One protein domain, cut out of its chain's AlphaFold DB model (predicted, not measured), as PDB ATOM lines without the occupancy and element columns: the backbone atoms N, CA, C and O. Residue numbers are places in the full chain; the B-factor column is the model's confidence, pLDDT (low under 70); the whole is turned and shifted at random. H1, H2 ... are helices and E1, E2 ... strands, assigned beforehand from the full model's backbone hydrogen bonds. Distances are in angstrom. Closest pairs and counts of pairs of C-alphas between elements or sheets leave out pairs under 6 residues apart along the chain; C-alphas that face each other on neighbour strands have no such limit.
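What this domain is: This is residues 98 to 181 and 188 to 265 of the 1002 residues of an uncharacterized protein of Nocardia tenerifensis (UniProt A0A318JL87). A long, twisted sheet of four strands, E1 to E4, makes one end of the model, and five crossed helices gather loosely at the other end. Along the chain each helix meets the next, and H5 grazes the sheet with its first turn, residues 248 to 251. The printed part has 162 residues, with four named strands followed by five named helices; the sheet runs E1, E2, E3, E4, antiparallel throughout, and the class is mixed, helices and strands. The whole is loose, with a radius of gyration of the C-alphas of 19.3 A and spans of 60 by 45 by 28 A.

Where its parts are: E1 is residues 105 to 107, beginning at C-alpha 105 (72.475, -51.406, -13.864). E2, residues 113 to 120, is 22.1 A long, and E3, residues 126 to 133, is 22.5 A long. E4 is residues 141 to 143. H1 is residues 151 to 156 and H2 residues 166 to 177, 16.1 A long. H3, residues 188 to 206, is the longest helix at 27.0 A and begins at C-alpha 188 (56.122, -11.556, -17.232). H4, residues 230 to 240, is 15.2 A long. H5, residues 248 to 261, is 19.9 A long and ends at C-alpha 261 (38.786, -37.571, -2.963).

How they stand to each other: The strands form a meander, each the antiparallel neighbour of the one before, and each successive pair is a hairpin. N 106 and O 114 of E1 and E2 are 2.8 A apart, within hydrogen-bond range, as are N 117 and O 129 of E2 and E3 at 2.9 A and N 132 and O 141 of E3 and E4 at 2.8 A. The closest C-alphas of E3 and H5 are those of Thr 126 and Ser 250, 5.9 A apart. H5 touches H4 at a steep tilt of 51 degrees, opposite ways, closest at the C-alphas of Asp 236 and Ala 257, 4.7 A. H4 and H3 touch about perpendicular, at 81 degrees, through residues 201 to 205 of H3 alone; the C-alphas of Asn 205 and Pro 230 are closest, 5.6 A. H3 touches H2 with residues 197 to 204 alone, closest at the C-alphas of Asp 172 and Ala 200, 5.0 A. H2 and H1 only just touch, with 3 pairs of C-alphas within 8 A, the closest those of Ala 155 and Asn 170, 6.9 A. Every O i to N i+4 pair is within hydrogen-bond range in H1, H2, H3, H4 and H5.

The domain as a whole: The C-alphas farthest apart are those of Pro 109 and Asp 162, 62.7 A. Residues 182 to 187 are not printed, and C-alphas 181 and 188 are 14.3 A apart across this cut. The link from H3 to H4, residues 207 to 229, is long. The mean pLDDT of the printed part is 80.9; 18 residues are under 70, among them 98 to 103 and 178 to 181.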
ATOM      1  N   GLY A  98      72.259 -54.129  -2.416       52.53
ATOM      2  CA  GLY A  98      71.001 -53.394  -2.330       52.53
ATOM      3  C   GLY A  98      70.214 -53.391  -3.647       52.53
ATOM      4  O   GLY A  98      70.625 -53.957  -4.663       52.53
ATOM      5  N   LYS A  99      69.060 -52.711  -3.647       56.91
ATOM      6  CA  LYS A  99      68.380 -52.362  -4.904       56.91
ATOM      7  C   LYS A  99      69.301 -51.435  -5.717       56.91
ATOM      8  O   LYS A  99      69.868 -50.519  -5.116       56.91
ATOM      9  N   PRO A 100      69.442 -51.617  -7.046       60.09
ATOM     10  CA  PRO A 100      70.193 -50.672  -7.865       60.09
ATOM     11  C   PRO A 100      69.623 -49.262  -7.696       60.09
ATOM     12  O   PRO A 100      68.406 -49.071  -7.768       60.09
ATOM     13  N   LYS A 101      70.508 -48.292  -7.443       63.06
ATOM     14  CA  LYS A 101      70.152 -46.868  -7.389       63.06
ATOM     15  C   LYS A 101      69.755 -46.383  -8.782       63.06
ATOM     16  O   LYS A 101      70.151 -46.990  -9.777       63.06
ATOM     17  N   ASP A 102      69.017 -45.286  -8.858       63.25
ATOM     18  CA  ASP A 102      68.486 -44.798 -10.132       63.25
ATOM     19  C   ASP A 102      69.608 -44.481 -11.135       63.25
ATOM     20  O   ASP A 102      70.660 -43.930 -10.796       63.25
ATOM     21  N   GLY A 103      69.417 -44.930 -12.376       63.03
ATOM     22  CA  GLY A 103      70.416 -44.915 -13.443       63.03
ATOM     23  C   GLY A 103      71.476 -46.025 -13.364       63.03
ATOM     24  O   GLY A 103      72.288 -46.139 -14.285       63.03
ATOM     25  N   GLN A 104      71.501 -46.862 -12.319       71.00
ATOM     26  CA  GLN A 104      72.457 -47.968 -12.199       71.00
ATOM     27  C   GLN A 104      71.894 -49.290 -12.730       71.00
ATOM     28  O   GLN A 104      70.750 -49.668 -12.477       71.00
ATOM     29  N   THR A 105      72.751 -50.034 -13.429       80.56
ATOM     30  CA  THR A 105      72.475 -51.406 -13.864       80.56
ATOM     31  C   THR A 105      73.179 -52.390 -12.936       80.56
ATOM     32  O   THR A 105      74.408 -52.447 -12.909       80.56
ATOM     33  N   LEU A 106      72.409 -53.193 -12.204       82.31
ATOM     34  CA  LEU A 106      72.911 -54.332 -11.440       82.31
ATOM     35  C   LEU A 106      72.928 -55.574 -12.339       82.31
ATOM     36  O   LEU A 106      71.874 -56.060 -12.740       82.31
ATOM     37  N   THR A 107      74.113 -56.111 -12.626       83.38
ATOM     38  CA  THR A 107      74.261 -57.421 -13.279       83.38
ATOM     39  C   THR A 107      74.376 -58.508 -12.216       83.38
ATOM     40  O   THR A 107      75.294 -58.485 -11.395       83.38
ATOM     41  N   LEU A 108      73.454 -59.465 -12.235       81.94
ATOM     42  CA  LEU A 108      73.423 -60.608 -11.328       81.94
ATOM     43  C   LEU A 108      74.373 -61.727 -11.804       81.94
ATOM     44  O   LEU A 108      74.697 -61.790 -12.993       81.94
ATOM     45  N   PRO A 109      74.811 -62.644 -10.919       78.06
ATOM     46  CA  PRO A 109      75.625 -63.809 -11.281       78.06
ATOM     47  C   PRO A 109      75.062 -64.704 -12.398       78.06
ATOM     48  O   PRO A 109      75.849 -65.353 -13.088       78.06
ATOM     49  N   SER A 110      73.743 -64.736 -12.614       78.31
ATOM     50  CA  SER A 110      73.101 -65.388 -13.770       78.31
ATOM     51  C   SER A 110      73.233 -64.633 -15.101       78.31
ATOM     52  O   SER A 110      72.738 -65.096 -16.122       78.31
ATOM     53  N   GLY A 111      73.862 -63.455 -15.112       79.19
ATOM     54  CA  GLY A 111      73.916 -62.554 -16.264       79.19
ATOM     55  C   GLY A 111      72.652 -61.710 -16.460       79.19
ATOM     56  O   GLY A 111      72.644 -60.847 -17.336       79.19
ATOM     57  N   THR A 112      71.609 -61.916 -15.650       81.00
ATOM     58  CA  THR A 112      70.419 -61.051 -15.621       81.00
ATOM     59  C   THR A 112      70.820 -59.632 -15.245       81.00
ATOM     60  O   THR A 112      71.460 -59.434 -14.213       81.00
ATOM     61  N   THR A 113      70.441 -58.637 -16.045       83.69
ATOM     62  CA  THR A 113      70.645 -57.226 -15.696       83.69
ATOM     63  C   THR A 113      69.342 -56.610 -15.207       83.69
ATOM     64  O   THR A 113      68.286 -56.839 -15.790       83.69
ATOM     65  N   ILE A 114      69.411 -55.833 -14.128       80.81
ATOM     66  CA  ILE A 114      68.313 -55.016 -13.606       80.81
ATOM     67  C   ILE A 114      68.757 -53.560 -13.711       80.81
ATOM     68  O   ILE A 114      69.721 -53.165 -13.058       80.81
ATOM     69  N   HIS A 115      68.066 -52.776 -14.529       82.38
ATOM     70  CA  HIS A 115      68.278 -51.340 -14.664       82.38
ATOM     71  C   HIS A 115      67.075 -50.590 -14.096       82.38
ATOM     72  O   HIS A 115      65.963 -50.771 -14.590       82.38
ATOM     73  N   ASN A 116      67.301 -49.757 -13.082       80.06
ATOM     74  CA  ASN A 116      66.284 -48.851 -12.559       80.06
ATOM     75  C   ASN A 116      66.484 -47.468 -13.182       80.06
ATOM     76  O   ASN A 116      67.576 -46.909 -13.089       80.06
ATOM     77  N   GLU A 117      65.439 -46.909 -13.783       83.62
ATOM     78  CA  GLU A 117      65.415 -45.528 -14.263       83.62
ATOM     79  C   GLU A 117      64.191 -44.781 -13.724       83.62
ATOM     80  O   GLU A 117      63.087 -45.325 -13.636       83.62
ATOM     81  N   GLU A 118      64.399 -43.518 -13.370       82.50
ATOM     82  CA  GLU A 118      63.338 -42.598 -12.979       82.50
ATOM     83  C   GLU A 118      62.576 -42.155 -14.245       82.50
ATOM     84  O   GLU A 118      63.152 -41.575 -15.168       82.50
ATOM     85  N   VAL A 119      61.272 -42.442 -14.313       83.44
ATOM     86  CA  VAL A 119      60.405 -42.100 -15.449       83.44
ATOM     87  C   VAL A 119      59.316 -41.118 -15.052       83.44
ATOM     88  O   VAL A 119      58.598 -41.301 -14.069       83.44
ATOM     89  N   ARG A 120      59.152 -40.078 -15.871       82.44
ATOM     90  CA  ARG A 120      58.098 -39.079 -15.702       82.44
ATOM     91  C   ARG A 120      56.846 -39.470 -16.481       82.44
ATOM     92  O   ARG A 120      56.911 -39.715 -17.685       82.44
ATOM     93  N   LEU A 121      55.710 -39.484 -15.796       80.75
ATOM     94  CA  LEU A 121      54.401 -39.827 -16.343       80.75
ATOM     95  C   LEU A 121      53.705 -38.605 -16.967       80.75
ATOM     96  O   LEU A 121      54.039 -37.451 -16.686       80.75
ATOM     97  N   SER A 122      52.681 -38.853 -17.789       70.88
ATOM     98  CA  SER A 122      51.888 -37.800 -18.447       70.88
ATOM     99  C   SER A 122      51.047 -36.953 -17.480       70.88
ATOM    100  O   SER A 122      50.679 -35.826 -17.814       70.88
ATOM    101  N   ASN A 123      50.780 -37.453 -16.267       70.56
ATOM    102  CA  ASN A 123      50.153 -36.704 -15.172       70.56
ATOM    103  C   ASN A 123      51.144 -35.863 -14.345       70.56
ATOM    104  O   ASN A 123      50.757 -35.254 -13.353       70.56
ATOM    105  N   GLY A 124      52.418 -35.817 -14.746       72.94
ATOM    106  CA  GLY A 124      53.444 -35.007 -14.098       72.94
ATOM    107  C   GLY A 124      54.047 -35.613 -12.831       72.94
ATOM    108  O   GLY A 124      55.006 -35.021 -12.329       72.94
ATOM    109  N   LEU A 125      53.542 -36.764 -12.362       81.00
ATOM    110  CA  LEU A 125      54.213 -37.605 -11.368       81.00
ATOM    111  C   LEU A 125      55.463 -38.257 -11.965       81.00
ATOM    112  O   LEU A 125      55.601 -38.389 -13.187       81.00
ATOM    113  N   THR A 126      56.342 -38.704 -11.083       84.56
ATOM    114  CA  THR A 126      57.553 -39.440 -11.420       84.56
ATOM    115  C   THR A 126      57.599 -40.739 -10.610       84.56
ATOM    116  O   THR A 126      56.998 -40.862  -9.540       84.56
ATOM    117  N   GLY A 127      58.236 -41.769 -11.157       84.75
ATOM    118  CA  GLY A 127      58.344 -43.059 -10.490       84.75
ATOM    119  C   GLY A 127      59.353 -43.986 -11.139       84.75
ATOM    120  O   GLY A 127      59.962 -43.660 -12.154       84.75
ATOM    121  N   ASN A 128      59.523 -45.158 -10.544       81.62
ATOM    122  CA  ASN A 128      60.663 -46.016 -10.830       81.62
ATOM    123  C   ASN A 128      60.287 -47.109 -11.827       81.62
ATOM    124  O   ASN A 128      59.458 -47.978 -11.543       81.62
ATOM    125  N   LYS A 129      60.931 -47.081 -12.994       84.00
ATOM    126  CA  LYS A 129      60.859 -48.146 -13.989       84.00
ATOM    127  C   LYS A 129      62.046 -49.085 -13.807       84.00
ATOM    128  O   LYS A 129      63.182 -48.720 -14.097       84.00
ATOM    129  N   ALA A 130      61.774 -50.317 -13.389       79.81
ATOM    130  CA  ALA A 130      62.763 -51.387 -13.410       79.81
ATOM    131  C   ALA A 130      62.649 -52.164 -14.728       79.81
ATOM    132  O   ALA A 130      61.589 -52.695 -15.064       79.81
ATOM    133  N   THR A 131      63.749 -52.231 -15.472       83.75
ATOM    134  CA  THR A 131      63.902 -53.037 -16.687       83.75
ATOM    135  C   THR A 131      64.840 -54.198 -16.381       83.75
ATOM    136  O   THR A 131      66.023 -53.992 -16.115       83.75
ATOM    137  N   MET A 132      64.316 -55.420 -16.420       81.94
ATOM    138  CA  MET A 132      65.063 -56.654 -16.216       81.94
ATOM    139  C   MET A 132      65.283 -57.367 -17.556       81.94
ATOM    140  O   MET A 132      64.327 -57.738 -18.237       81.94
ATOM    141  N   ILE A 133      66.543 -57.586 -17.927       85.19
ATOM    142  CA  ILE A 133      66.927 -58.335 -19.129       85.19
ATOM    143  C   ILE A 133      67.511 -59.671 -18.676       85.19
ATOM    144  O   ILE A 133      68.588 -59.714 -18.083       85.19
ATOM    145  N   VAL A 134      66.802 -60.761 -18.964       82.81
ATOM    146  CA  VAL A 134      67.254 -62.129 -18.673       82.81
ATOM    147  C   VAL A 134      67.964 -62.693 -19.913       82.81
ATOM    148  O   VAL A 134      67.365 -62.707 -20.991       82.81
ATOM    149  N   PRO A 135      69.225 -63.159 -19.817       76.44
ATOM    150  CA  PRO A 135      69.931 -63.796 -20.925       76.44
ATOM    151  C   PRO A 135      69.127 -64.929 -21.577       76.44
ATOM    152  O   PRO A 135      68.803 -65.927 -20.940       76.44
ATOM    153  N   GLY A 136      68.835 -64.784 -22.871       72.38
ATOM    154  CA  GLY A 136      68.056 -65.759 -23.642       72.38
ATOM    155  C   GLY A 136      66.537 -65.553 -23.623       72.38
ATOM    156  O   GLY A 136      65.841 -66.325 -24.273       72.38
ATOM    157  N   ALA A 137      66.019 -64.527 -22.939       71.75
ATOM    158  CA  ALA A 137      64.641 -64.071 -23.121       71.75
ATOM    159  C   ALA A 137      64.544 -63.103 -24.314       71.75
ATOM    160  O   ALA A 137      65.368 -62.198 -24.453       71.75
ATOM    161  N   ASP A 138      63.514 -63.260 -25.150       66.88
ATOM    162  CA  ASP A 138      63.329 -62.442 -26.360       66.88
ATOM    163  C   ASP A 138      62.952 -60.977 -26.060       66.88
ATOM    164  O   ASP A 138      63.161 -60.089 -26.894       66.88
ATOM    165  N   HIS A 139      62.406 -60.702 -24.869       68.00
ATOM    166  CA  HIS A 139      61.934 -59.380 -24.450       68.00
ATOM    167  C   HIS A 139      62.348 -59.050 -23.002       68.00
ATOM    168  O   HIS A 139      62.313 -59.938 -22.146       68.00
ATOM    169  N   PRO A 140      62.696 -57.783 -22.690       79.00
ATOM    170  CA  PRO A 140      62.884 -57.333 -21.313       79.00
ATOM    171  C   PRO A 140      61.575 -57.395 -20.520       79.00
ATOM    172  O   PRO A 140      60.523 -56.997 -21.021       79.00
ATOM    173  N   LEU A 141      61.654 -57.803 -19.255       74.44
ATOM    174  CA  LEU A 141      60.573 -57.607 -18.292       74.44
ATOM    175  C   LEU A 141      60.652 -56.169 -17.772       74.44
ATOM    176  O   LEU A 141      61.706 -55.732 -17.315       74.44
ATOM    177  N   VAL A 142      59.552 -55.424 -17.842       75.88
ATOM    178  CA  VAL A 142      59.506 -54.014 -17.428       75.88
ATOM    179  C   VAL A 142      58.402 -53.830 -16.397       75.88
ATOM    180  O   VAL A 142      57.229 -54.002 -16.721       75.88
ATOM    181  N   SER A 143      58.760 -53.422 -15.179       76.38
ATOM    182  CA  SER A 143      57.802 -52.848 -14.232       76.38
ATOM    183  C   SER A 143      57.932 -51.332 -14.288       76.38
ATOM    184  O   SER A 143      58.955 -50.795 -13.864       76.38
ATOM    185  N   ALA A 144      56.921 -50.648 -14.816       73.50
ATOM    186  CA  ALA A 144      56.840 -49.191 -14.846       73.50
ATOM    187  C   ALA A 144      55.601 -48.725 -14.063       73.50
ATOM    188  O   ALA A 144      54.627 -49.479 -13.990       73.50
ATOM    189  N   PRO A 145      55.595 -47.502 -13.508       76.44
ATOM    190  CA  PRO A 145      54.370 -46.910 -12.992       76.44
ATOM    191  C   PRO A 145      53.374 -46.696 -14.141       76.44
ATOM    192  O   PRO A 145      53.773 -46.340 -15.254       76.44
ATOM    193  N   SER A 146      52.082 -46.885 -13.880       75.06
ATOM    194  CA  SER A 146      51.020 -46.721 -14.880       75.06
ATOM    195  C   SER A 146      49.900 -45.824 -14.369       75.06
ATOM    196  O   SER A 146      49.586 -45.818 -13.182       75.06
ATOM    197  N   VAL A 147      49.288 -45.062 -15.275       75.88
ATOM    198  CA  VAL A 147      48.167 -44.168 -14.957       75.88
ATOM    199  C   VAL A 147      46.859 -44.946 -15.117       75.88
ATOM    200  O   VAL A 147      46.611 -45.486 -16.192       75.88
ATOM    201  N   GLY A 148      46.033 -45.012 -14.069       67.00
ATOM    202  CA  GLY A 148      44.765 -45.754 -14.091       67.00
ATOM    203  C   GLY A 148      43.629 -45.067 -14.856       67.00
ATOM    204  O   GLY A 148      42.787 -45.760 -15.416       67.00
ATOM    205  N   TYR A 149      43.627 -43.730 -14.943       77.12
ATOM    206  CA  TYR A 149      42.736 -42.986 -15.842       77.12
ATOM    207  C   TYR A 149      43.473 -42.541 -17.109       77.12
ATOM    208  O   TYR A 149      44.483 -41.832 -17.042       77.12
ATOM    209  N   SER A 150      42.934 -42.911 -18.270       78.38
ATOM    210  CA  SER A 150      43.410 -42.438 -19.569       78.38
ATOM    211  C   SER A 150      43.113 -40.946 -19.769       78.38
ATOM    212  O   SER A 150      42.238 -40.367 -19.115       78.38
ATOM    213  N   GLU A 151      43.828 -40.296 -20.693       77.44
ATOM    214  CA  GLU A 151      43.562 -38.886 -21.007       77.44
ATOM    215  C   GLU A 151      42.162 -38.700 -21.609       77.44
ATOM    216  O   GLU A 151      41.519 -37.691 -21.342       77.44
ATOM    217  N   GLU A 152      41.640 -39.695 -22.331       82.00
ATOM    218  CA  GLU A 152      40.270 -39.721 -22.849       82.00
ATOM    219  C   GLU A 152      39.223 -39.830 -21.732       82.00
ATOM    220  O   GLU A 152      38.194 -39.160 -21.815       82.00
ATOM    221  N   GLN A 153      39.475 -40.620 -20.680       84.25
ATOM    222  CA  GLN A 153      38.573 -40.715 -19.525       84.25
ATOM    223  C   GLN A 153      38.509 -39.385 -18.764       84.25
ATOM    224  O   GLN A 153      37.417 -38.875 -18.521       84.25
ATOM    225  N   ILE A 154      39.664 -38.774 -18.472       86.19
ATOM    226  CA  ILE A 154      39.727 -37.440 -17.847       86.19
ATOM    227  C   ILE A 154      39.089 -36.375 -18.749       86.19
ATOM    228  O   ILE A 154      38.372 -35.500 -18.270       86.19
ATOM    229  N   ALA A 155      39.298 -36.451 -20.062       86.62
ATOM    230  CA  ALA A 155      38.687 -35.532 -21.014       86.62
ATOM    231  C   ALA A 155      37.163 -35.731 -21.144       86.62
ATOM    232  O   ALA A 155      36.452 -34.770 -21.432       86.62
ATOM    233  N   GLY A 156      36.644 -36.940 -20.894       87.50
ATOM    234  CA  GLY A 156      35.209 -37.242 -20.842       87.50
ATOM    235  C   GLY A 156      34.458 -36.499 -19.729       87.50
ATOM    236  O   GLY A 156      33.281 -36.172 -19.906       87.50
ATOM    237  N   LEU A 157      35.160 -36.140 -18.647       89.38
ATOM    238  CA  LEU A 157      34.655 -35.299 -17.554       89.38
ATOM    239  C   LEU A 157      34.362 -33.847 -17.977       89.38
ATOM    240  O   LEU A 157      33.805 -33.081 -17.194       89.38
ATOM    241  N   PHE A 158      34.703 -33.447 -19.207       92.94
ATOM    242  CA  PHE A 158      34.440 -32.106 -19.724       92.94
ATOM    243  C   PHE A 158      33.780 -32.168 -21.109       92.94
ATOM    244  O   PHE A 158      34.343 -32.680 -22.086       92.94
ATOM    245  N   THR A 159      32.564 -31.626 -21.182       91.12
ATOM    246  CA  THR A 159      31.780 -31.480 -22.415       91.12
ATOM    247  C   THR A 159      32.463 -30.556 -23.424       91.12
ATOM    248  O   THR A 159      33.265 -29.689 -23.077       91.12
ATOM    249  N   THR A 160      32.101 -30.709 -24.693       90.56
ATOM    250  CA  THR A 160      32.493 -29.809 -25.785       90.56
ATOM    251  C   THR A 160      31.268 -29.093 -26.345       90.56
ATOM    252  O   THR A 160      30.162 -29.632 -26.300       90.56
ATOM    253  N   SER A 161      31.454 -27.906 -26.918       89.25
ATOM    254  CA  SER A 161      30.408 -27.140 -27.608       89.25
ATOM    255  C   SER A 161      30.954 -26.477 -28.875       89.25
ATOM    256  O   SER A 161      32.162 -26.463 -29.104       89.25
ATOM    257  N   ASP A 162      30.082 -25.837 -29.659       84.81
ATOM    258  CA  ASP A 162      30.470 -25.018 -30.821       84.81
ATOM    259  C   ASP A 162      31.491 -23.910 -30.476       84.81
ATOM    260  O   ASP A 162      32.215 -23.433 -31.349       84.81
ATOM    261  N   SER A 163      31.558 -23.496 -29.204       86.19
ATOM    262  CA  SER A 163      32.502 -22.500 -28.678       86.19
ATOM    263  C   SER A 163      33.662 -23.094 -27.867       86.19
ATOM    264  O   SER A 163      34.477 -22.332 -27.350       86.19
ATOM    265  N   TYR A 164      33.719 -24.421 -27.705       92.88
ATOM    266  CA  TYR A 164      34.746 -25.119 -26.931       92.88
ATOM    267  C   TYR A 164      35.003 -26.516 -27.508       92.88
ATOM    268  O   TYR A 164      34.322 -27.488 -27.170       92.88
ATOM    269  N   SER A 165      35.969 -26.607 -28.426       93.06
ATOM    270  CA  SER A 165      36.248 -27.849 -29.153       93.06
ATOM    271  C   SER A 165      37.019 -28.873 -28.311       93.06
ATOM    272  O   SER A 165      37.630 -28.543 -27.290       93.06
ATOM    273  N   ALA A 166      37.043 -30.127 -28.772       89.81
ATOM    274  CA  ALA A 166      37.822 -31.190 -28.138       89.81
ATOM    275  C   ALA A 166      39.325 -30.862 -28.101       89.81
ATOM    276  O   ALA A 166      39.990 -31.135 -27.105       89.81
ATOM    277  N   GLU A 167      39.858 -30.220 -29.144       88.12
ATOM    278  CA  GLU A 167      41.247 -29.758 -29.192       88.12
ATOM    279  C   GLU A 167      41.510 -28.684 -28.133       88.12
ATOM    280  O   GLU A 167      42.534 -28.741 -27.457       88.12
ATOM    281  N   GLN A 168      40.589 -27.730 -27.957       91.00
ATOM    282  CA  GLN A 168      40.744 -26.656 -26.976       91.00
ATOM    283  C   GLN A 168      40.656 -27.182 -25.535       91.00
ATOM    284  O   GLN A 168      41.482 -26.816 -24.701       91.00
ATOM    285  N   ARG A 169      39.735 -28.113 -25.263       92.44
ATOM    286  CA  ARG A 169      39.669 -28.855 -23.995       92.44
ATOM    287  C   ARG A 169      40.963 -29.617 -23.715       92.44
ATOM    288  O   ARG A 169      41.511 -29.523 -22.621       92.44
ATOM    289  N   ASN A 170      41.474 -30.353 -24.701       87.38
ATOM    290  CA  ASN A 170      42.703 -31.127 -24.539       87.38
ATOM    291  C   ASN A 170      43.928 -30.204 -24.345       87.38
ATOM    292  O   ASN A 170      44.817 -30.535 -23.565       87.38
ATOM    293  N   GLN A 171      43.960 -29.025 -24.981       86.06
ATOM    294  CA  GLN A 171      44.974 -27.989 -24.731       86.06
ATOM    295  C   GLN A 171      44.884 -27.407 -23.313       86.06
ATOM    296  O   GLN A 171      45.921 -27.228 -22.676       86.06
ATOM    297  N   ASP A 172      43.678 -27.145 -22.804       90.00
ATOM    298  CA  ASP A 172      43.465 -26.648 -21.439       90.00
ATOM    299  C   ASP A 172      43.901 -27.684 -20.387       90.00
ATOM    300  O   ASP A 172      44.634 -27.348 -19.453       90.00
ATOM    301  N   LEU A 173      43.541 -28.959 -20.578       84.94
ATOM    302  CA  LEU A 173      43.996 -30.068 -19.732       84.94
ATOM    303  C   LEU A 173      45.522 -30.242 -19.792       84.94
ATOM    304  O   LEU A 173      46.162 -30.405 -18.753       84.94
ATOM    305  N   ALA A 174      46.128 -30.150 -20.978       81.38
ATOM    306  CA  ALA A 174      47.580 -30.221 -21.138       81.38
ATOM    307  C   ALA A 174      48.311 -29.009 -20.529       81.38
ATOM    308  O   ALA A 174      49.420 -29.159 -20.020       81.38
ATOM    309  N   LEU A 175      47.708 -27.815 -20.539       81.88
ATOM    310  CA  LEU A 175      48.272 -26.626 -19.897       81.88
ATOM    311  C   LEU A 175      48.294 -26.776 -18.371       81.88
ATOM    312  O   LEU A 175      49.291 -26.433 -17.730       81.88
ATOM    313  N   LEU A 176      47.208 -27.286 -17.792       78.50
ATOM    314  CA  LEU A 176      47.084 -27.465 -16.349       78.50
ATOM    315  C   LEU A 176      47.942 -28.629 -15.846       78.50
ATOM    316  O   LEU A 176      48.736 -28.431 -14.924       78.50
ATOM    317  N   ASN A 177      47.834 -29.786 -16.499       70.31
ATOM    318  CA  ASN A 177      48.323 -31.070 -15.992       70.31
ATOM    319  C   ASN A 177      49.672 -31.477 -16.615       70.31
ATOM    320  O   ASN A 177      50.313 -32.421 -16.154       70.31
ATOM    321  N   GLY A 178      50.100 -30.794 -17.680       63.12
ATOM    322  CA  GLY A 178      51.387 -31.018 -18.325       63.12
ATOM    323  C   GLY A 178      52.562 -30.385 -17.569       63.12
ATOM    324  O   GLY A 178      52.384 -29.511 -16.712       63.12
ATOM    325  N   PRO A 179      53.802 -30.791 -17.891       54.00
ATOM    326  CA  PRO A 179      54.994 -30.238 -17.263       54.00
ATOM    327  C   PRO A 179      55.098 -28.727 -17.510       54.00
ATOM    328  O   PRO A 179      55.033 -28.268 -18.654       54.00
ATOM    329  N   ARG A 180      55.348 -27.948 -16.444       54.56
ATOM    330  CA  ARG A 180      55.779 -26.543 -16.567       54.56
ATOM    331  C   ARG A 180      56.951 -26.478 -17.552       54.56
ATOM    332  O   ARG A 180      57.940 -27.187 -17.362       54.56
ATOM    333  N   LYS A 181      56.825 -25.663 -18.606       50.44
ATOM    334  CA  LYS A 181      57.825 -25.542 -19.678       50.44
ATOM    335  C   LYS A 181      59.173 -25.134 -19.087       50.44
ATOM    336  O   LYS A 181      59.367 -23.975 -18.741       50.44
ATOM    337  N   ALA A 188      57.215 -11.745 -16.279       71.19
ATOM    338  CA  ALA A 188      56.122 -11.556 -17.232       71.19
ATOM    339  C   ALA A 188      55.627 -12.877 -17.855       71.19
ATOM    340  O   ALA A 188      54.432 -13.026 -18.091       71.19
ATOM    341  N   ALA A 189      56.521 -13.843 -18.099       67.38
ATOM    342  CA  ALA A 189      56.147 -15.168 -18.592       67.38
ATOM    343  C   ALA A 189      55.426 -16.005 -17.520       67.38
ATOM    344  O   ALA A 189      54.507 -16.743 -17.861       67.38
ATOM    345  N   LEU A 190      55.799 -15.862 -16.241       66.69
ATOM    346  CA  LEU A 190      55.084 -16.495 -15.122       66.69
ATOM    347  C   LEU A 190      53.665 -15.937 -14.982       66.69
ATOM    348  O   LEU A 190      52.712 -16.709 -15.012       66.69
ATOM    349  N   ALA A 191      53.511 -14.610 -14.951       74.38
ATOM    350  CA  ALA A 191      52.194 -13.973 -14.894       74.38
ATOM    351  C   ALA A 191      51.303 -14.348 -16.099       74.38
ATOM    352  O   ALA A 191      50.096 -14.530 -15.951       74.38
ATOM    353  N   ALA A 192      51.885 -14.504 -17.294       76.31
ATOM    354  CA  ALA A 192      51.154 -14.969 -18.472       76.31
ATOM    355  C   ALA A 192      50.725 -16.450 -18.372       76.31
ATOM    356  O   ALA A 192      49.611 -16.774 -18.782       76.31
ATOM    357  N   ASP A 193      51.565 -17.334 -17.817       76.50
ATOM    358  CA  ASP A 193      51.223 -18.747 -17.574       76.50
ATOM    359  C   ASP A 193      50.118 -18.875 -16.511       76.50
ATOM    360  O   ASP A 193      49.163 -19.623 -16.707       76.50
ATOM    361  N   GLU A 194      50.180 -18.085 -15.436       78.12
ATOM    362  CA  GLU A 194      49.143 -18.021 -14.395       78.12
ATOM    363  C   GLU A 194      47.792 -17.552 -14.952       78.12
ATOM    364  O   GLU A 194      46.772 -18.203 -14.715       78.12
ATOM    365  N   VAL A 195      47.771 -16.481 -15.755       81.81
ATOM    366  CA  VAL A 195      46.548 -16.002 -16.424       81.81
ATOM    367  C   VAL A 195      46.006 -17.044 -17.409       81.81
ATOM    368  O   VAL A 195      44.794 -17.272 -17.455       81.81
ATOM    369  N   ALA A 196      46.875 -17.716 -18.170       83.12
ATOM    370  CA  ALA A 196      46.464 -18.767 -19.098       83.12
ATOM    371  C   ALA A 196      45.869 -19.983 -18.365       83.12
ATOM    372  O   ALA A 196      44.814 -20.477 -18.768       83.12
ATOM    373  N   ARG A 197      46.492 -20.421 -17.260       82.88
ATOM    374  CA  ARG A 197      45.987 -21.493 -16.385       82.88
ATOM    375  C   ARG A 197      44.651 -21.118 -15.753       82.88
ATOM    376  O   ARG A 197      43.717 -21.905 -15.836       82.88
ATOM    377  N   ALA A 198      44.514 -19.912 -15.199       84.62
ATOM    378  CA  ALA A 198      43.249 -19.442 -14.634       84.62
ATOM    379  C   ALA A 198      42.118 -19.431 -15.683       84.62
ATOM    380  O   ALA A 198      41.002 -19.869 -15.399       84.62
ATOM    381  N   ALA A 199      42.414 -19.003 -16.914       87.69
ATOM    382  CA  ALA A 199      41.455 -19.019 -18.016       87.69
ATOM    383  C   ALA A 199      41.097 -20.445 -18.488       87.69
ATOM    384  O   ALA A 199      39.940 -20.691 -18.831       87.69
ATOM    385  N   ALA A 200      42.053 -21.380 -18.490       89.44
ATOM    386  CA  ALA A 200      41.815 -22.797 -18.777       89.44
ATOM    387  C   ALA A 200      40.944 -23.458 -17.695       89.44
ATOM    388  O   ALA A 200      39.937 -24.085 -18.020       89.44
ATOM    389  N   THR A 201      41.257 -23.235 -16.415       89.00
ATOM    390  CA  THR A 201      40.446 -23.697 -15.277       89.00
ATOM    391  C   THR A 201      39.017 -23.163 -15.353       89.00
ATOM    392  O   THR A 201      38.073 -23.917 -15.139       89.00
ATOM    393  N   ALA A 202      38.832 -21.885 -15.704       88.38
ATOM    394  CA  ALA A 202      37.501 -21.299 -15.867       88.38
ATOM    395  C   ALA A 202      36.692 -21.971 -16.993       88.38
ATOM    396  O   ALA A 202      35.523 -22.291 -16.780       88.38
ATOM    397  N   ARG A 203      37.308 -22.236 -18.157       92.50
ATOM    398  CA  ARG A 203      36.651 -22.946 -19.271       92.50
ATOM    399  C   ARG A 203      36.296 -24.383 -18.906       92.50
ATOM    400  O   ARG A 203      35.150 -24.778 -19.083       92.50
ATOM    401  N   LEU A 204      37.233 -25.145 -18.346       92.00
ATOM    402  CA  LEU A 204      36.977 -26.527 -17.936       92.00
ATOM    403  C   LEU A 204      35.875 -26.601 -16.868       92.00
ATOM    404  O   LEU A 204      34.936 -27.371 -17.026       92.00
ATOM    405  N   ASN A 205      35.901 -25.738 -15.848       89.44
ATOM    406  CA  ASN A 205      34.831 -25.685 -14.845       89.44
ATOM    407  C   ASN A 205      33.462 -25.310 -15.455       89.44
ATOM    408  O   ASN A 205      32.448 -25.857 -15.033       89.44
ATOM    409  N   GLN A 206      33.419 -24.422 -16.458       89.69
ATOM    410  CA  GLN A 206      32.187 -24.091 -17.195       89.69
ATOM    411  C   GLN A 206      31.648 -25.276 -18.018       89.69
ATOM    412  O   GLN A 206      30.444 -25.365 -18.245       89.69
ATOM    413  N   HIS A 207      32.530 -26.173 -18.459       92.12
ATOM    414  CA  HIS A 207      32.218 -27.311 -19.322       92.12
ATOM    415  C   HIS A 207      32.146 -28.661 -18.588       92.12
ATOM    416  O   HIS A 207      32.058 -29.702 -19.241       92.12
ATOM    417  N   TRP A 208      32.154 -28.660 -17.252       90.44
ATOM    418  CA  TRP A 208      32.071 -29.861 -16.418       90.44
ATOM    419  C   TRP A 208      30.908 -30.789 -16.803       90.44
ATOM    420  O   TRP A 208      29.776 -30.347 -16.997       90.44
ATOM    421  N   ASN A 209      31.201 -32.088 -16.891       87.94
ATOM    422  CA  ASN A 209      30.261 -33.148 -17.225       87.94
ATOM    423  C   ASN A 209      30.122 -34.130 -16.045       87.94
ATOM    424  O   ASN A 209      30.815 -35.152 -16.026       87.94
ATOM    425  N   PRO A 210      29.236 -33.871 -15.068       76.62
ATOM    426  CA  PRO A 210      29.113 -34.742 -13.900       76.62
ATOM    427  C   PRO A 210      28.653 -36.158 -14.264       76.62
ATOM    428  O   PRO A 210      29.096 -37.116 -13.647       76.62
ATOM    429  N   ALA A 211      27.856 -36.315 -15.327       78.00
ATOM    430  CA  ALA A 211      27.386 -37.619 -15.800       78.00
ATOM    431  C   ALA A 211      28.499 -38.524 -16.380       78.00
ATOM    432  O   ALA A 211      28.233 -39.681 -16.704       78.00
ATOM    433  N   ALA A 212      29.726 -38.014 -16.542       81.44
ATOM    434  CA  ALA A 212      30.897 -38.812 -16.911       81.44
ATOM    435  C   ALA A 212      31.749 -39.257 -15.709       81.44
ATOM    436  O   ALA A 212      32.695 -40.022 -15.906       81.44
ATOM    437  N   LEU A 213      31.428 -38.823 -14.481       80.44
ATOM    438  CA  LEU A 213      32.000 -39.426 -13.280       80.44
ATOM    439  C   LEU A 213      31.586 -40.898 -13.214       80.44
ATOM    440  O   LEU A 213      30.402 -41.231 -13.194       80.44
ATOM    441  N   GLN A 214      32.577 -41.780 -13.149       70.88
ATOM    442  CA  GLN A 214      32.346 -43.157 -12.737       70.88
ATOM    443  C   GLN A 214      32.298 -43.171 -11.210       70.88
ATOM    444  O   GLN A 214      33.216 -42.659 -10.569       70.88
ATOM    445  N   GLY A 215      31.223 -43.716 -10.643       71.00
ATOM    446  CA  GLY A 215      31.139 -43.928  -9.201       71.00
ATOM    447  C   GLY A 215      32.165 -44.951  -8.718       71.00
ATOM    448  O   GLY A 215      32.643 -45.778  -9.500       71.00
ATOM    449  N   GLY A 216      32.477 -44.897  -7.424       69.81
ATOM    450  CA  GLY A 216      33.249 -45.933  -6.744       69.81
ATOM    451  C   GLY A 216      32.560 -47.301  -6.808       69.81
ATOM    452  O   GLY A 216      31.407 -47.431  -7.231       69.81
ATOM    453  N   SER A 217      33.257 -48.350  -6.371       67.56
ATOM    454  CA  SER A 217      32.697 -49.712  -6.288       67.56
ATOM    455  C   SER A 217      31.520 -49.835  -5.307       67.56
ATOM    456  O   SER A 217      30.731 -50.773  -5.406       67.56
ATOM    457  N   ASP A 218      31.398 -48.879  -4.391       69.12
ATOM    458  CA  ASP A 218      30.305 -48.640  -3.443       69.12
ATOM    459  C   ASP A 218      29.140 -47.806  -4.031       69.12
ATOM    460  O   ASP A 218      28.067 -47.707  -3.432       69.12
ATOM    461  N   GLY A 219      29.329 -47.213  -5.214       79.06
ATOM    462  CA  GLY A 219      28.395 -46.288  -5.851       79.06
ATOM    463  C   GLY A 219      28.495 -44.834  -5.373       79.06
ATOM    464  O   GLY A 219      27.635 -44.032  -5.746       79.06
ATOM    465  N   ALA A 220      29.502 -44.467  -4.574       84.31
ATOM    466  CA  ALA A 220      29.733 -43.079  -4.183       84.31
ATOM    467  C   ALA A 220      30.281 -42.239  -5.354       84.31
ATOM    468  O   ALA A 220      30.940 -42.753  -6.260       84.31
ATOM    469  N   LEU A 221      30.004 -40.933  -5.346       86.69
ATOM    470  CA  LEU A 221      30.451 -39.983  -6.371       86.69
ATOM    471  C   LEU A 221      31.153 -38.795  -5.719       86.69
ATOM    472  O   LEU A 221      30.599 -38.185  -4.813       86.69
ATOM    473  N   VAL A 222      32.329 -38.411  -6.215       86.88
ATOM    474  CA  VAL A 222      33.011 -37.196  -5.742       86.88
ATOM    475  C   VAL A 222      32.457 -35.979  -6.486       86.88
ATOM    476  O   VAL A 222      32.647 -35.844  -7.696       86.88
ATOM    477  N   LEU A 223      31.763 -35.093  -5.772       85.38
ATOM    478  CA  LEU A 223      31.148 -33.886  -6.325       85.38
ATOM    479  C   LEU A 223      31.995 -32.626  -6.068       85.38
ATOM    480  O   LEU A 223      32.646 -32.507  -5.030       85.38
ATOM    481  N   PRO A 224      31.962 -31.638  -6.983       85.00
ATOM    482  CA  PRO A 224      32.609 -30.351  -6.762       85.00
ATOM    483  C   PRO A 224      31.919 -29.560  -5.644       85.00
ATOM    484  O   PRO A 224      30.698 -29.402  -5.635       85.00
ATOM    485  N   GLY A 225      32.723 -29.002  -4.738       81.75
ATOM    486  CA  GLY A 225      32.266 -28.285  -3.547       81.75
ATOM    487  C   GLY A 225      32.991 -26.951  -3.320       81.75
ATOM    488  O   GLY A 225      33.853 -26.552  -4.112       81.75
ATOM    489  N   PRO A 226      32.664 -26.223  -2.236       75.94
ATOM    490  CA  PRO A 226      33.384 -25.013  -1.847       75.94
ATOM    491  C   PRO A 226      34.872 -25.318  -1.622       75.94
ATOM    492  O   PRO A 226      35.228 -26.039  -0.702       75.94
ATOM    493  N   GLY A 227      35.745 -24.783  -2.477       79.69
ATOM    494  CA  GLY A 227      37.189 -25.055  -2.437       79.69
ATOM    495  C   GLY A 227      37.660 -26.255  -3.269       79.69
ATOM    496  O   GLY A 227      38.858 -26.357  -3.525       79.69
ATOM    497  N   TYR A 228      36.756 -27.098  -3.783       86.94
ATOM    498  CA  TYR A 228      37.105 -28.289  -4.567       86.94
ATOM    499  C   TYR A 228      36.469 -28.255  -5.957       86.94
ATOM    500  O   TYR A 228      35.313 -28.611  -6.168       86.94
ATOM    501  N   SER A 229      37.230 -27.727  -6.919       88.75
ATOM    502  CA  SER A 229      36.739 -27.483  -8.281       88.75
ATOM    503  C   SER A 229      36.725 -28.749  -9.157       88.75
ATOM    504  O   SER A 229      37.565 -29.626  -8.952       88.75
ATOM    505  N   PRO A 230      35.872 -28.811 -10.199       89.25
ATOM    506  CA  PRO A 230      35.887 -29.871 -11.217       89.25
ATOM    507  C   PRO A 230      37.279 -30.212 -11.775       89.25
ATOM    508  O   PRO A 230      37.650 -31.375 -11.906       89.25
ATOM    509  N   VAL A 231      38.084 -29.184 -12.056       88.25
ATOM    510  CA  VAL A 231      39.480 -29.314 -12.507       88.25
ATOM    511  C   VAL A 231      40.384 -29.969 -11.457       88.25
ATOM    512  O   VAL A 231      41.287 -30.722 -11.819       88.25
ATOM    513  N   GLN A 232      40.152 -29.701 -10.169       89.44
ATOM    514  CA  GLN A 232      40.920 -30.319  -9.089       89.44
ATOM    515  C   GLN A 232      40.536 -31.793  -8.914       89.44
ATOM    516  O   GLN A 232      41.437 -32.618  -8.838       89.44
ATOM    517  N   ILE A 233      39.240 -32.130  -8.964       89.69
ATOM    518  CA  ILE A 233      38.754 -33.524  -8.958       89.69
ATOM    519  C   ILE A 233      39.376 -34.311 -10.114       89.69
ATOM    520  O   ILE A 233      39.950 -35.376  -9.909       89.69
ATOM    521  N   ALA A 234      39.332 -33.764 -11.333       88.25
ATOM    522  CA  ALA A 234      39.918 -34.400 -12.511       88.25
ATOM    523  C   ALA A 234      41.439 -34.624 -12.381       88.25
ATOM    524  O   ALA A 234      41.957 -35.621 -12.885       88.25
ATOM    525  N   ASN A 235      42.160 -33.728 -11.697       87.44
ATOM    526  CA  ASN A 235      43.572 -33.941 -11.380       87.44
ATOM    527  C   ASN A 235      43.766 -34.995 -10.295       87.44
ATOM    528  O   ASN A 235      44.546 -35.919 -10.498       87.44
ATOM    529  N   ASP A 236      43.051 -34.901  -9.178       90.31
ATOM    530  CA  ASP A 236      43.220 -35.827  -8.061       90.31
ATOM    531  C   ASP A 236      42.862 -37.262  -8.467       90.31
ATOM    532  O   ASP A 236      43.645 -38.163  -8.183       90.31
ATOM    533  N   LEU A 237      41.802 -37.478  -9.259       87.25
ATOM    534  CA  LEU A 237      41.504 -38.777  -9.884       87.25
ATOM    535  C   LEU A 237      42.698 -39.295 -10.705       87.25
ATOM    536  O   LEU A 237      43.118 -40.444 -10.559       87.25
ATOM    537  N   ARG A 238      43.299 -38.432 -11.538       85.81
ATOM    538  CA  ARG A 238      44.459 -38.768 -12.379       85.81
ATOM    539  C   ARG A 238      45.725 -39.081 -11.569       85.81
ATOM    540  O   ARG A 238      46.578 -39.829 -12.051       85.81
ATOM    541  N   LEU A 239      45.880 -38.504 -10.377       87.94
ATOM    542  CA  LEU A 239      47.004 -38.760  -9.471       87.94
ATOM    543  C   LEU A 239      46.760 -40.031  -8.640       87.94
ATOM    544  O   LEU A 239      47.572 -40.956  -8.701       87.94
ATOM    545  N   ALA A 240      45.620 -40.110  -7.948       87.88
ATOM    546  CA  ALA A 240      45.204 -41.200  -7.061       87.88
ATOM    547  C   ALA A 240      45.175 -42.572  -7.753       87.88
ATOM    548  O   ALA A 240      45.586 -43.576  -7.163       87.88
ATOM    549  N   ALA A 241      44.756 -42.604  -9.025       84.56
ATOM    550  CA  ALA A 241      44.714 -43.809  -9.853       84.56
ATOM    551  C   ALA A 241      46.090 -44.249 -10.400       84.56
ATOM    552  O   ALA A 241      46.161 -45.181 -11.201       84.56
ATOM    553  N   THR A 242      47.194 -43.594 -10.030       83.69
ATOM    554  CA  THR A 242      48.535 -44.006 -10.476       83.69
ATOM    555  C   THR A 242      49.013 -45.221  -9.685       83.69
ATOM    556  O   THR A 242      49.177 -45.157  -8.466       83.69
ATOM    557  N   THR A 243      49.299 -46.322 -10.373       80.44
ATOM    558  CA  THR A 243      49.772 -47.577  -9.775       80.44
ATOM    559  C   THR A 243      51.277 -47.766  -9.974       80.44
ATOM    560  O   THR A 243      51.894 -47.166 -10.854       80.44
ATOM    561  N   GLY A 244      51.879 -48.630  -9.152       78.81
ATOM    562  CA  GLY A 244      53.320 -48.891  -9.153       78.81
ATOM    563  C   GLY A 244      54.100 -48.044  -8.141       78.81
ATOM    564  O   GLY A 244      53.518 -47.341  -7.308       78.81
ATOM    565  N   VAL A 245      55.430 -48.164  -8.205       77.25
ATOM    566  CA  VAL A 245      56.383 -47.508  -7.296       77.25
ATOM    567  C   VAL A 245      56.694 -46.103  -7.806       77.25
ATOM    568  O   VAL A 245      57.280 -45.948  -8.877       77.25
ATOM    569  N   LEU A 246      56.308 -45.091  -7.035       83.50
ATOM    570  CA  LEU A 246      56.591 -43.684  -7.312       83.50
ATOM    571  C   LEU A 246      57.820 -43.208  -6.522       83.50
ATOM    572  O   LEU A 246      58.284 -43.907  -5.619       83.50
ATOM    573  N   ASP A 247      58.351 -42.033  -6.866       81.75
ATOM    574  CA  ASP A 247      59.255 -41.318  -5.956       81.75
ATOM    575  C   ASP A 247      58.473 -40.797  -4.735       81.75
ATOM    576  O   ASP A 247      57.258 -40.620  -4.805       81.75
ATOM    577  N   GLU A 248      59.150 -40.519  -3.621       78.06
ATOM    578  CA  GLU A 248      58.498 -40.141  -2.357       78.06
ATOM    579  C   GLU A 248      57.619 -38.875  -2.464       78.06
ATOM    580  O   GLU A 248      56.556 -38.795  -1.846       78.06
ATOM    581  N   ALA A 249      58.015 -37.886  -3.272       79.56
ATOM    582  CA  ALA A 249      57.249 -36.655  -3.454       79.56
ATOM    583  C   ALA A 249      56.061 -36.845  -4.412       79.56
ATOM    584  O   ALA A 249      55.054 -36.143  -4.295       79.56
ATOM    585  N   SER A 250      56.156 -37.779  -5.359       84.44
ATOM    586  CA  SER A 250      55.030 -38.199  -6.198       84.44
ATOM    587  C   SER A 250      54.060 -39.122  -5.468       84.44
ATOM    588  O   SER A 250      52.854 -39.007  -5.683       84.44
ATOM    589  N   ASP A 251      54.554 -39.986  -4.581       84.56
ATOM    590  CA  ASP A 251      53.713 -40.854  -3.758       84.56
ATOM    591  C   ASP A 251      52.909 -40.032  -2.744       84.56
ATOM    592  O   ASP A 251      51.693 -40.168  -2.652       84.56
ATOM    593  N   ARG A 252      53.553 -39.048  -2.105       85.06
ATOM    594  CA  ARG A 252      52.873 -38.071  -1.243       85.06
ATOM    595  C   ARG A 252      51.743 -37.335  -1.969       85.06
ATOM    596  O   ARG A 252      50.646 -37.244  -1.441       85.06
ATOM    597  N   LYS A 253      51.960 -36.891  -3.215       86.69
ATOM    598  CA  LYS A 253      50.902 -36.266  -4.041       86.69
ATOM    599  C   LYS A 253      49.782 -37.230  -4.426       86.69
ATOM    600  O   LYS A 253      48.647 -36.786  -4.584       86.69
ATOM    601  N   ARG A 254      50.095 -38.514  -4.632       89.31
ATOM    602  CA  ARG A 254      49.100 -39.568  -4.874       89.31
ATOM    603  C   ARG A 254      48.235 -39.774  -3.632       89.31
ATOM    604  O   ARG A 254      47.019 -39.867  -3.775       89.31
ATOM    605  N   GLU A 255      48.839 -39.792  -2.450       88.44
ATOM    606  CA  GLU A 255      48.120 -39.982  -1.191       88.44
ATOM    607  C   GLU A 255      47.306 -38.743  -0.801       88.44
ATOM    608  O   GLU A 255      46.103 -38.854  -0.602       88.44
ATOM    609  N   GLU A 256      47.885 -37.540  -0.871       89.81
ATOM    610  CA  GLU A 256      47.154 -36.272  -0.712       89.81
ATOM    611  C   GLU A 256      45.954 -36.146  -1.676       89.81
ATOM    612  O   GLU A 256      44.960 -35.490  -1.362       89.81
ATOM    613  N   ALA A 257      46.050 -36.719  -2.883       89.75
ATOM    614  CA  ALA A 257      44.947 -36.753  -3.838       89.75
ATOM    615  C   ALA A 257      43.846 -37.738  -3.416       89.75
ATOM    616  O   ALA A 257      42.673 -37.399  -3.543       89.75
ATOM    617  N   ARG A 258      44.202 -38.911  -2.876       89.25
ATOM    618  CA  ARG A 258      43.243 -39.868  -2.290       89.25
ATOM    619  C   ARG A 258      42.545 -39.270  -1.080       89.25
ATOM    620  O   ARG A 258      41.330 -39.144  -1.101       89.25
ATOM    621  N   GLU A 259      43.306 -38.745  -0.120       88.94
ATOM    622  CA  GLU A 259      42.776 -38.051   1.058       88.94
ATOM    623  C   GLU A 259      41.799 -36.921   0.705       88.94
ATOM    624  O   GLU A 259      40.887 -36.646   1.478       88.94
ATOM    625  N   ARG A 260      41.987 -36.231  -0.434       88.44
ATOM    626  CA  ARG A 260      41.048 -35.209  -0.930       88.44
ATOM    627  C   ARG A 260      39.792 -35.799  -1.571       88.44
ATOM    628  O   ARG A 260      38.715 -35.257  -1.339       88.44
ATOM    629  N   LEU A 261      39.923 -36.870  -2.355       87.25
ATOM    630  CA  LEU A 261      38.786 -37.571  -2.963       87.25
ATOM    631  C   LEU A 261      37.911 -38.259  -1.906       87.25
ATOM    632  O   LEU A 261      36.693 -38.235  -2.039       87.25
ATOM    633  N   ASP A 262      38.523 -38.788  -0.846       84.50
ATOM    634  CA  ASP A 262      37.866 -39.537   0.231       84.50
ATOM    635  C   ASP A 262      37.255 -38.630   1.321       84.50
ATOM    636  O   ASP A 262      36.711 -39.120   2.315       84.50
ATOM    637  N   ARG A 263      37.317 -37.294   1.176       85.12
ATOM    638  CA  ARG A 263      36.743 -36.386   2.182       85.12
ATOM    639  C   ARG A 263      35.217 -36.467   2.210       85.12
ATOM    640  O   ARG A 263      34.589 -36.191   1.184       85.12
ATOM    641  N   PRO A 264      34.600 -36.628   3.397       79.38
ATOM    642  CA  PRO A 264      33.148 -36.528   3.581       79.38
ATOM    643  C   PRO A 264      32.506 -35.252   3.018       79.38
ATOM    644  O   PRO A 264      31.321 -35.228   2.720       79.38
ATOM    645  N   GLU A 265      33.284 -34.175   2.879       82.75
ATOM    646  CA  GLU A 265      32.853 -32.891   2.312       82.75
ATOM    647  C   GLU A 265      32.475 -32.972   0.819       82.75
ATOM    648  O   GLU A 265      31.707 -32.139   0.331       82.75
TER     649      GLU A 265